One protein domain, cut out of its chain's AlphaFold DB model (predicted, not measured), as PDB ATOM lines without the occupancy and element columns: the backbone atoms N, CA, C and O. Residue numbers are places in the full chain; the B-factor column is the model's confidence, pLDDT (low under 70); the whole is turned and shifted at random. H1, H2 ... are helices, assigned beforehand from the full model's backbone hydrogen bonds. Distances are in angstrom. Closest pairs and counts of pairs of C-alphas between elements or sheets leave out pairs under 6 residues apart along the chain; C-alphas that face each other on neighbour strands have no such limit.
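AT A GLANCE: This is residues 4 to 57 of the 125 residues of the protein "HTH cro/C1-type domain-containing protein" of Duganella sp. HH105 (UniProt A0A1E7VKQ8). Two short helices, H1 and H2, make a corner whose H1 packs by Leu 10 on one side of a helical hairpin, H3 and H4. H3 is in the middle, with H4 beside it on the other side. The 54 printed residues, with four named helices in the order H1 to H4 and no named strand, are all helix in class and compact: radius of gyration of the C-alphas 10.9 A, spans 27 by 24 by 14 A.

HOW THE PARTS SIT: H1, residues 4 to 10, and H2, residues 14 to 21, touch only at the corner, about perpendicular at 85 degrees; their closest C-alphas, of Ala 7 and Gln 14, are 5.1 A apart. H1 touches H3, residues 29 to 39, about perpendicular at 77 degrees; the closest C-alphas, of Leu 10 and Arg 34, are 6.2 A apart. H3 and H4, residues 43 to 55, touch as a hairpin, opposite ways at a shallow tilt of 26 degrees; the closest C-alphas, of Asn 36 and Glu 46, are 6.5 A apart. H2 is apart from H3 and H4, and H1 from H4. In H1, H2, H3 and H4 every O i to N i+4 pair is within hydrogen-bond range.

IN THESE COORDINATES: H1 begins at C-alpha 4 (-99.975, -19.837, -48.470). H3 is 15.5 A long and H4 18.2 A, ending at C-alpha 55 (-119.092, -1.886, -48.071).

THE WHOLE: The C-alphas of Ser 15 and Asp 43, the two farthest apart, are 27.9 A apart. The printed part has no cut and no long link, and no printed residue is under 70 in pLDDT.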
ATOM      1  N   ALA A   4    -100.221 -18.862 -49.532       91.00
ATOM      2  CA  ALA A   4     -99.975 -19.837 -48.470       91.00
ATOM      3  C   ALA A   4     -99.203 -19.226 -47.287       91.00
ATOM      4  O   ALA A   4     -99.597 -19.407 -46.138       91.00
ATOM      5  N   ASP A   5     -98.157 -18.439 -47.566       91.62
ATOM      6  CA  ASP A   5     -97.367 -17.762 -46.528       91.62
ATOM      7  C   ASP A   5     -98.227 -16.755 -45.753       91.62
ATOM      8  O   ASP A   5     -98.118 -16.626 -44.534       91.62
ATOM      9  N   PHE A   6     -99.103 -16.040 -46.467       91.81
ATOM     10  CA  PHE A   6    -100.013 -15.077 -45.862       91.81
ATOM     11  C   PHE A   6    -101.050 -15.755 -44.968       91.81
ATOM     12  O   PHE A   6    -101.241 -15.343 -43.826       91.81
ATOM     13  N   ALA A   7    -101.670 -16.827 -45.465       92.31
ATOM     14  CA  ALA A   7    -102.637 -17.619 -44.720       92.31
ATOM     15  C   ALA A   7    -102.017 -18.168 -43.426       92.31
ATOM     16  O   ALA A   7    -102.548 -17.939 -42.339       92.31
ATOM     17  N   ALA A   8    -100.823 -18.764 -43.529       92.00
ATOM     18  CA  ALA A   8    -100.072 -19.264 -42.383       92.00
ATOM     19  C   ALA A   8     -99.757 -18.154 -41.365       92.00
ATOM     20  O   ALA A   8     -99.927 -18.353 -40.162       92.00
ATOM     21  N   LYS A   9     -99.363 -16.957 -41.826       91.38
ATOM     22  CA  LYS A   9     -99.087 -15.808 -40.945       91.38
ATOM     23  C   LYS A   9    -100.324 -15.345 -40.168       91.38
ATOM     24  O   LYS A   9    -100.191 -14.898 -39.028       91.38
ATOM     25  N   LEU A  10    -101.507 -15.444 -40.772       91.50
ATOM     26  CA  LEU A  10    -102.780 -15.076 -40.148       91.50
ATOM     27  C   LEU A  10    -103.423 -16.211 -39.331       91.50
ATOM     28  O   LEU A  10    -104.380 -15.959 -38.601       91.50
ATOM     29  N   GLY A  11    -102.899 -17.437 -39.428       91.00
ATOM     30  CA  GLY A  11    -103.480 -18.619 -38.790       91.00
ATOM     31  C   GLY A  11    -104.741 -19.132 -39.489       91.00
ATOM     32  O   GLY A  11    -105.620 -19.673 -38.825       91.00
ATOM     33  N   TYR A  12    -104.841 -18.945 -40.808       93.25
ATOM     34  CA  TYR A  12    -105.924 -19.469 -41.640       93.25
ATOM     35  C   TYR A  12    -105.402 -20.456 -42.679       93.25
ATOM     36  O   TYR A  12    -104.235 -20.436 -43.067       93.25
ATOM     37  N   GLU A  13    -106.314 -21.272 -43.191       93.00
ATOM     38  CA  GLU A  13    -106.070 -22.092 -44.369       93.00
ATOM     39  C   GLU A  13    -105.956 -21.230 -45.631       93.00
ATOM     40  O   GLU A  13    -106.680 -20.246 -45.807       93.00
ATOM     41  N   GLN A  14    -105.098 -21.632 -46.573       94.06
ATOM     42  CA  GLN A  14    -104.976 -20.943 -47.864       94.06
ATOM     43  C   GLN A  14    -106.320 -20.890 -48.612       94.06
ATOM     44  O   GLN A  14    -106.638 -19.892 -49.261       94.06
ATOM     45  N   SER A  15    -107.131 -21.946 -48.496       92.94
ATOM     46  CA  SER A  15    -108.458 -22.030 -49.114       92.94
ATOM     47  C   SER A  15    -109.416 -20.944 -48.615       92.94
ATOM     48  O   SER A  15    -110.253 -20.477 -49.387       92.94
ATOM     49  N   TYR A  16    -109.269 -20.500 -47.364       91.50
ATOM     50  CA  TYR A  16    -110.053 -19.407 -46.798       91.50
ATOM     51  C   TYR A  16    -109.667 -18.062 -47.424       91.50
ATOM     52  O   TYR A  16    -110.539 -17.319 -47.873       91.50
ATOM     53  N   ILE A  17    -108.364 -17.788 -47.551       91.81
ATOM     54  CA  ILE A  17    -107.871 -16.585 -48.239       91.81
ATOM     55  C   ILE A  17    -108.345 -16.570 -49.699       91.81
ATOM     56  O   ILE A  17    -108.878 -15.567 -50.167       91.81
ATOM     57  N   SER A  18    -108.258 -17.710 -50.389       92.88
ATOM     58  CA  SER A  18    -108.763 -17.853 -51.757       92.88
ATOM     59  C   SER A  18    -110.270 -17.609 -51.852       92.88
ATOM     60  O   SER A  18    -110.732 -16.965 -52.792       92.88
ATOM     61  N   ALA A  19    -111.055 -18.074 -50.878       91.75
ATOM     62  CA  ALA A  19    -112.492 -17.833 -50.852       91.75
ATOM     63  C   ALA A  19    -112.828 -16.338 -50.742       91.75
ATOM     64  O   ALA A  19    -113.761 -15.888 -51.407       91.75
ATOM     65  N   ILE A  20    -112.072 -15.572 -49.954       90.38
ATOM     66  CA  ILE A  20    -112.248 -14.117 -49.835       90.38
ATOM     67  C   ILE A  20    -111.862 -13.421 -51.143       90.38
ATOM     68  O   ILE A  20    -112.642 -12.623 -51.654       90.38
ATOM     69  N   GLU A  21    -110.705 -13.760 -51.719       89.06
ATOM     70  CA  GLU A  21    -110.225 -13.180 -52.985       89.06
ATOM     71  C   GLU A  21    -111.188 -13.436 -54.153       89.06
ATOM     72  O   GLU A  21    -111.393 -12.568 -54.997       89.06
ATOM     73  N   LEU A  22    -111.817 -14.613 -54.181       91.75
ATOM     74  CA  LEU A  22    -112.833 -14.976 -55.172       91.75
ATOM     75  C   LEU A  22    -114.223 -14.411 -54.849       91.75
ATOM     76  O   LEU A  22    -115.186 -14.715 -55.553       91.75
ATOM     77  N   GLY A  23    -114.363 -13.645 -53.766       86.19
ATOM     78  CA  GLY A  23    -115.633 -13.062 -53.363       86.19
ATOM     79  C   GLY A  23    -116.678 -14.122 -53.019       86.19
ATOM     80  O   GLY A  23    -117.839 -13.982 -53.391       86.19
ATOM     81  N   LYS A  24    -116.326 -15.197 -52.305       85.94
ATOM     82  CA  LYS A  24    -117.319 -16.166 -51.797       85.94
ATOM     83  C   LYS A  24    -118.107 -15.626 -50.602       85.94
ATOM     84  O   LYS A  24    -119.237 -16.054 -50.381       85.94
ATOM     85  N   GLY A  25    -117.590 -14.617 -49.911       81.44
ATOM     86  CA  GLY A  25    -118.269 -13.890 -48.840       81.44
ATOM     87  C   GLY A  25    -117.327 -12.873 -48.200       81.44
ATOM     88  O   GLY A  25    -116.114 -13.083 -48.262       81.44
ATOM     89  N   PRO A  26    -117.848 -11.782 -47.610       86.00
ATOM     90  CA  PRO A  26    -117.018 -10.925 -46.779       86.00
ATOM     91  C   PRO A  26    -116.512 -11.734 -45.571       86.00
ATOM     92  O   PRO A  26    -117.263 -12.557 -45.034       86.00
ATOM     93  N   PRO A  27    -115.257 -11.538 -45.143       89.75
ATOM     94  CA  PRO A  27    -114.762 -12.166 -43.927       89.75
ATOM     95  C   PRO A  27    -115.456 -11.590 -42.681       89.75
ATOM     96  O   PRO A  27    -116.078 -10.533 -42.735       89.75
ATOM     97  N   GLY A  28    -115.348 -12.268 -41.538       88.56
ATOM     98  CA  GLY A  28    -115.785 -11.701 -40.255       88.56
ATOM     99  C   GLY A  28    -114.868 -10.568 -39.776       88.56
ATOM    100  O   GLY A  28    -113.721 -10.470 -40.208       88.56
ATOM    101  N   GLY A  29    -115.341  -9.748 -38.829       90.50
ATOM    102  CA  GLY A  29    -114.529  -8.681 -38.215       90.50
ATOM    103  C   GLY A  29    -113.215  -9.193 -37.611       90.50
ATOM    104  O   GLY A  29    -112.171  -8.578 -37.817       90.50
ATOM    105  N   GLU A  30    -113.236 -10.394 -37.020       91.75
ATOM    106  CA  GLU A  30    -112.049 -11.060 -36.459       91.75
ATOM    107  C   GLU A  30    -110.915 -11.268 -37.477       91.75
ATOM    108  O   GLU A  30    -109.746 -11.387 -37.114       91.75
ATOM    109  N   PHE A  31    -111.238 -11.340 -38.770       92.56
ATOM    110  CA  PHE A  31    -110.236 -11.472 -39.817       92.56
ATOM    111  C   PHE A  31    -109.434 -10.183 -39.967       92.56
ATOM    112  O   PHE A  31    -108.212 -10.232 -40.092       92.56
ATOM    113  N   ILE A  32    -110.117  -9.036 -39.914       93.56
ATOM    114  CA  ILE A  32    -109.480  -7.720 -39.962       93.56
ATOM    115  C   ILE A  32    -108.647  -7.501 -38.704       93.56
ATOM    116  O   ILE A  32    -107.507  -7.058 -38.815       93.56
ATOM    117  N   ASP A  33    -109.165  -7.900 -37.540       93.38
ATOM    118  CA  ASP A  33    -108.430  -7.817 -36.276       93.38
ATOM    119  C   ASP A  33    -107.124  -8.628 -36.349       93.38
ATOM    120  O   ASP A  33    -106.046  -8.100 -36.076       93.38
ATOM    121  N   ARG A  34    -107.168  -9.866 -36.863       93.50
ATOM    122  CA  ARG A  34    -105.956 -10.688 -37.060       93.50
ATOM    123  C   ARG A  34    -104.983 -10.103 -38.076       93.50
ATOM    124  O   ARG A  34    -103.772 -10.212 -37.884       93.50
ATOM    125  N   ILE A  35    -105.473  -9.510 -39.166       93.44
ATOM    126  CA  ILE A  35    -104.604  -8.805 -40.118       93.44
ATOM    127  C   ILE A  35    -103.892  -7.660 -39.402       93.44
ATOM    128  O   ILE A  35    -102.673  -7.531 -39.539       93.44
ATOM    129  N   ASN A  36    -104.631  -6.866 -38.628       93.50
ATOM    130  CA  ASN A  36    -104.079  -5.733 -37.904       93.50
ATOM    131  C   ASN A  36    -103.007  -6.177 -36.901       93.50
ATOM    132  O   ASN A  36    -101.883  -5.686 -36.942       93.50
ATOM    133  N   GLU A  37    -103.299  -7.189 -36.085       92.56
ATOM    134  CA  GLU A  37    -102.365  -7.746 -35.101       92.56
ATOM    135  C   GLU A  37    -101.079  -8.297 -35.741       92.56
ATOM    136  O   GLU A  37     -99.974  -8.075 -35.243       92.56
ATOM    137  N   ARG A  38    -101.200  -9.041 -36.849       93.00
ATOM    138  CA  ARG A  38    -100.073  -9.770 -37.464       93.00
ATOM    139  C   ARG A  38     -99.248  -8.928 -38.423       93.00
ATOM    140  O   ARG A  38     -98.084  -9.261 -38.683       93.00
ATOM    141  N   LEU A  39     -99.849  -7.902 -39.015       90.94
ATOM    142  CA  LEU A  39     -99.172  -6.993 -39.936       90.94
ATOM    143  C   LEU A  39     -98.826  -5.648 -39.299       90.94
ATOM    144  O   LEU A  39     -98.056  -4.920 -39.916       90.94
ATOM    145  N   GLN A  40     -99.340  -5.360 -38.097       92.50
ATOM    146  CA  GLN A  40     -99.163  -4.089 -37.390       92.50
ATOM    147  C   GLN A  40     -99.513  -2.917 -38.309       92.50
ATOM    148  O   GLN A  40     -98.667  -2.084 -38.639       92.50
ATOM    149  N   LEU A  41    -100.749  -2.926 -38.818       93.38
ATOM    150  CA  LEU A  41    -101.188  -1.895 -39.746       93.38
ATOM    151  C   LEU A  41    -101.228  -0.538 -39.045       93.38
ATOM    152  O   LEU A  41    -101.460  -0.440 -37.844       93.38
ATOM    153  N   SER A  42    -101.017   0.526 -39.817       95.25
ATOM    154  CA  SER A  42    -101.336   1.862 -39.331       95.25
ATOM    155  C   SER A  42    -102.848   2.060 -39.277       95.25
ATOM    156  O   SER A  42    -103.588   1.455 -40.062       95.25
ATOM    157  N   ASP A  43    -103.286   2.998 -38.440       93.88
ATOM    158  CA  ASP A  43    -104.694   3.380 -38.285       93.88
ATOM    159  C   ASP A  43    -105.376   3.656 -39.634       93.88
ATOM    160  O   ASP A  43    -106.514   3.258 -39.871       93.88
ATOM    161  N   THR A  44    -104.657   4.279 -40.575       96.00
ATOM    162  CA  THR A  44    -105.155   4.553 -41.929       96.00
ATOM    163  C   THR A  44    -105.504   3.277 -42.697       96.00
ATOM    164  O   THR A  44    -106.507   3.235 -43.412       96.00
ATOM    165  N   TRP A  45    -104.668   2.241 -42.603       94.75
ATOM    166  CA  TRP A  45    -104.893   0.976 -43.303       94.75
ATOM    167  C   TRP A  45    -105.951   0.125 -42.611       94.75
ATOM    168  O   TRP A  45    -106.776  -0.477 -43.299       94.75
ATOM    169  N   GLU A  46    -105.979   0.125 -41.280       94.69
ATOM    170  CA  GLU A  46    -107.046  -0.521 -40.522       94.69
ATOM    171  C   GLU A  46    -108.412   0.097 -40.855       94.69
ATOM    172  O   GLU A  46    -109.342  -0.624 -41.215       94.69
ATOM    173  N   ALA A  47    -108.525   1.429 -40.826       95.31
ATOM    174  CA  ALA A  47    -109.762   2.134 -41.154       95.31
ATOM    175  C   ALA A  47    -110.250   1.806 -42.574       95.31
ATOM    176  O   ALA A  47    -111.437   1.564 -42.786       95.31
ATOM    177  N   ARG A  48    -109.328   1.725 -43.543       95.81
ATOM    178  CA  ARG A  48    -109.646   1.318 -44.920       95.81
ATOM    179  C   ARG A  48    -110.168  -0.110 -45.007       95.81
ATOM    180  O   ARG A  48    -111.132  -0.350 -45.727       95.81
ATOM    181  N   LEU A  49    -109.559  -1.051 -44.287       94.00
ATOM    182  CA  LEU A  49    -110.027  -2.437 -44.259       94.00
ATOM    183  C   LEU A  49    -111.405  -2.561 -43.612       94.00
ATOM    184  O   LEU A  49    -112.245  -3.305 -44.113       94.00
ATOM    185  N   ARG A  50    -111.655  -1.820 -42.528       95.25
ATOM    186  CA  ARG A  50    -112.965  -1.801 -41.868       95.25
ATOM    187  C   ARG A  50    -114.044  -1.192 -42.766       95.25
ATOM    188  O   ARG A  50    -115.114  -1.779 -42.875       95.25
ATOM    189  N   ALA A  51    -113.750  -0.092 -43.460       95.06
ATOM    190  CA  ALA A  51    -114.666   0.498 -44.437       95.06
ATOM    191  C   ALA A  51    -114.966  -0.471 -45.592       95.06
ATOM    192  O   ALA A  51    -116.125  -0.719 -45.904       95.06
ATOM    193  N   ALA A  52    -113.938  -1.108 -46.162       93.56
ATOM    194  CA  ALA A  52    -114.127  -2.101 -47.218       93.56
ATOM    195  C   ALA A  52    -114.953  -3.313 -46.746       93.56
ATOM    196  O   ALA A  52    -115.747  -3.857 -47.514       93.56
ATOM    197  N   LEU A  53    -114.790  -3.742 -45.489       93.31
ATOM    198  CA  LEU A  53    -115.600  -4.811 -44.902       93.31
ATOM    199  C   LEU A  53    -117.079  -4.407 -44.777       93.31
ATOM    200  O   LEU A  53    -117.956  -5.233 -45.047       93.31
ATOM    201  N   ASP A  54    -117.354  -3.164 -44.386       92.75
ATOM    202  CA  ASP A  54    -118.709  -2.611 -44.297       92.75
ATOM    203  C   ASP A  54    -119.366  -2.494 -45.686       92.75
ATOM    204  O   ASP A  54    -120.469  -2.991 -45.912       92.75
ATOM    205  N   GLU A  55    -118.635  -1.978 -46.675       91.81
ATOM    206  CA  GLU A  55    -119.092  -1.886 -48.071       91.81
ATOM    207  C   GLU A  55    -119.335  -3.263 -48.715       91.81
ATOM    208  O   GLU A  55    -120.145  -3.400 -49.632       91.81
ATOM    209  N   SER A  56    -118.657  -4.306 -48.225       91.00
ATOM    210  CA  SER A  56    -118.765  -5.679 -48.736       91.00
ATOM    211  C   SER A  56    -119.940  -6.475 -48.150       91.00
ATOM    212  O   SER A  56    -120.111  -7.657 -48.483       91.00
ATOM    213  N   GLN A  57    -120.749  -5.883 -47.264       89.56
ATOM    214  CA  GLN A  57    -121.897  -6.572 -46.681       89.56
ATOM    215  C   GLN A  57    -122.946  -6.916 -47.746       89.56
ATOM    216  O   GLN A  57    -123.374  -6.094 -48.548       89.56
TER     217      GLN A  57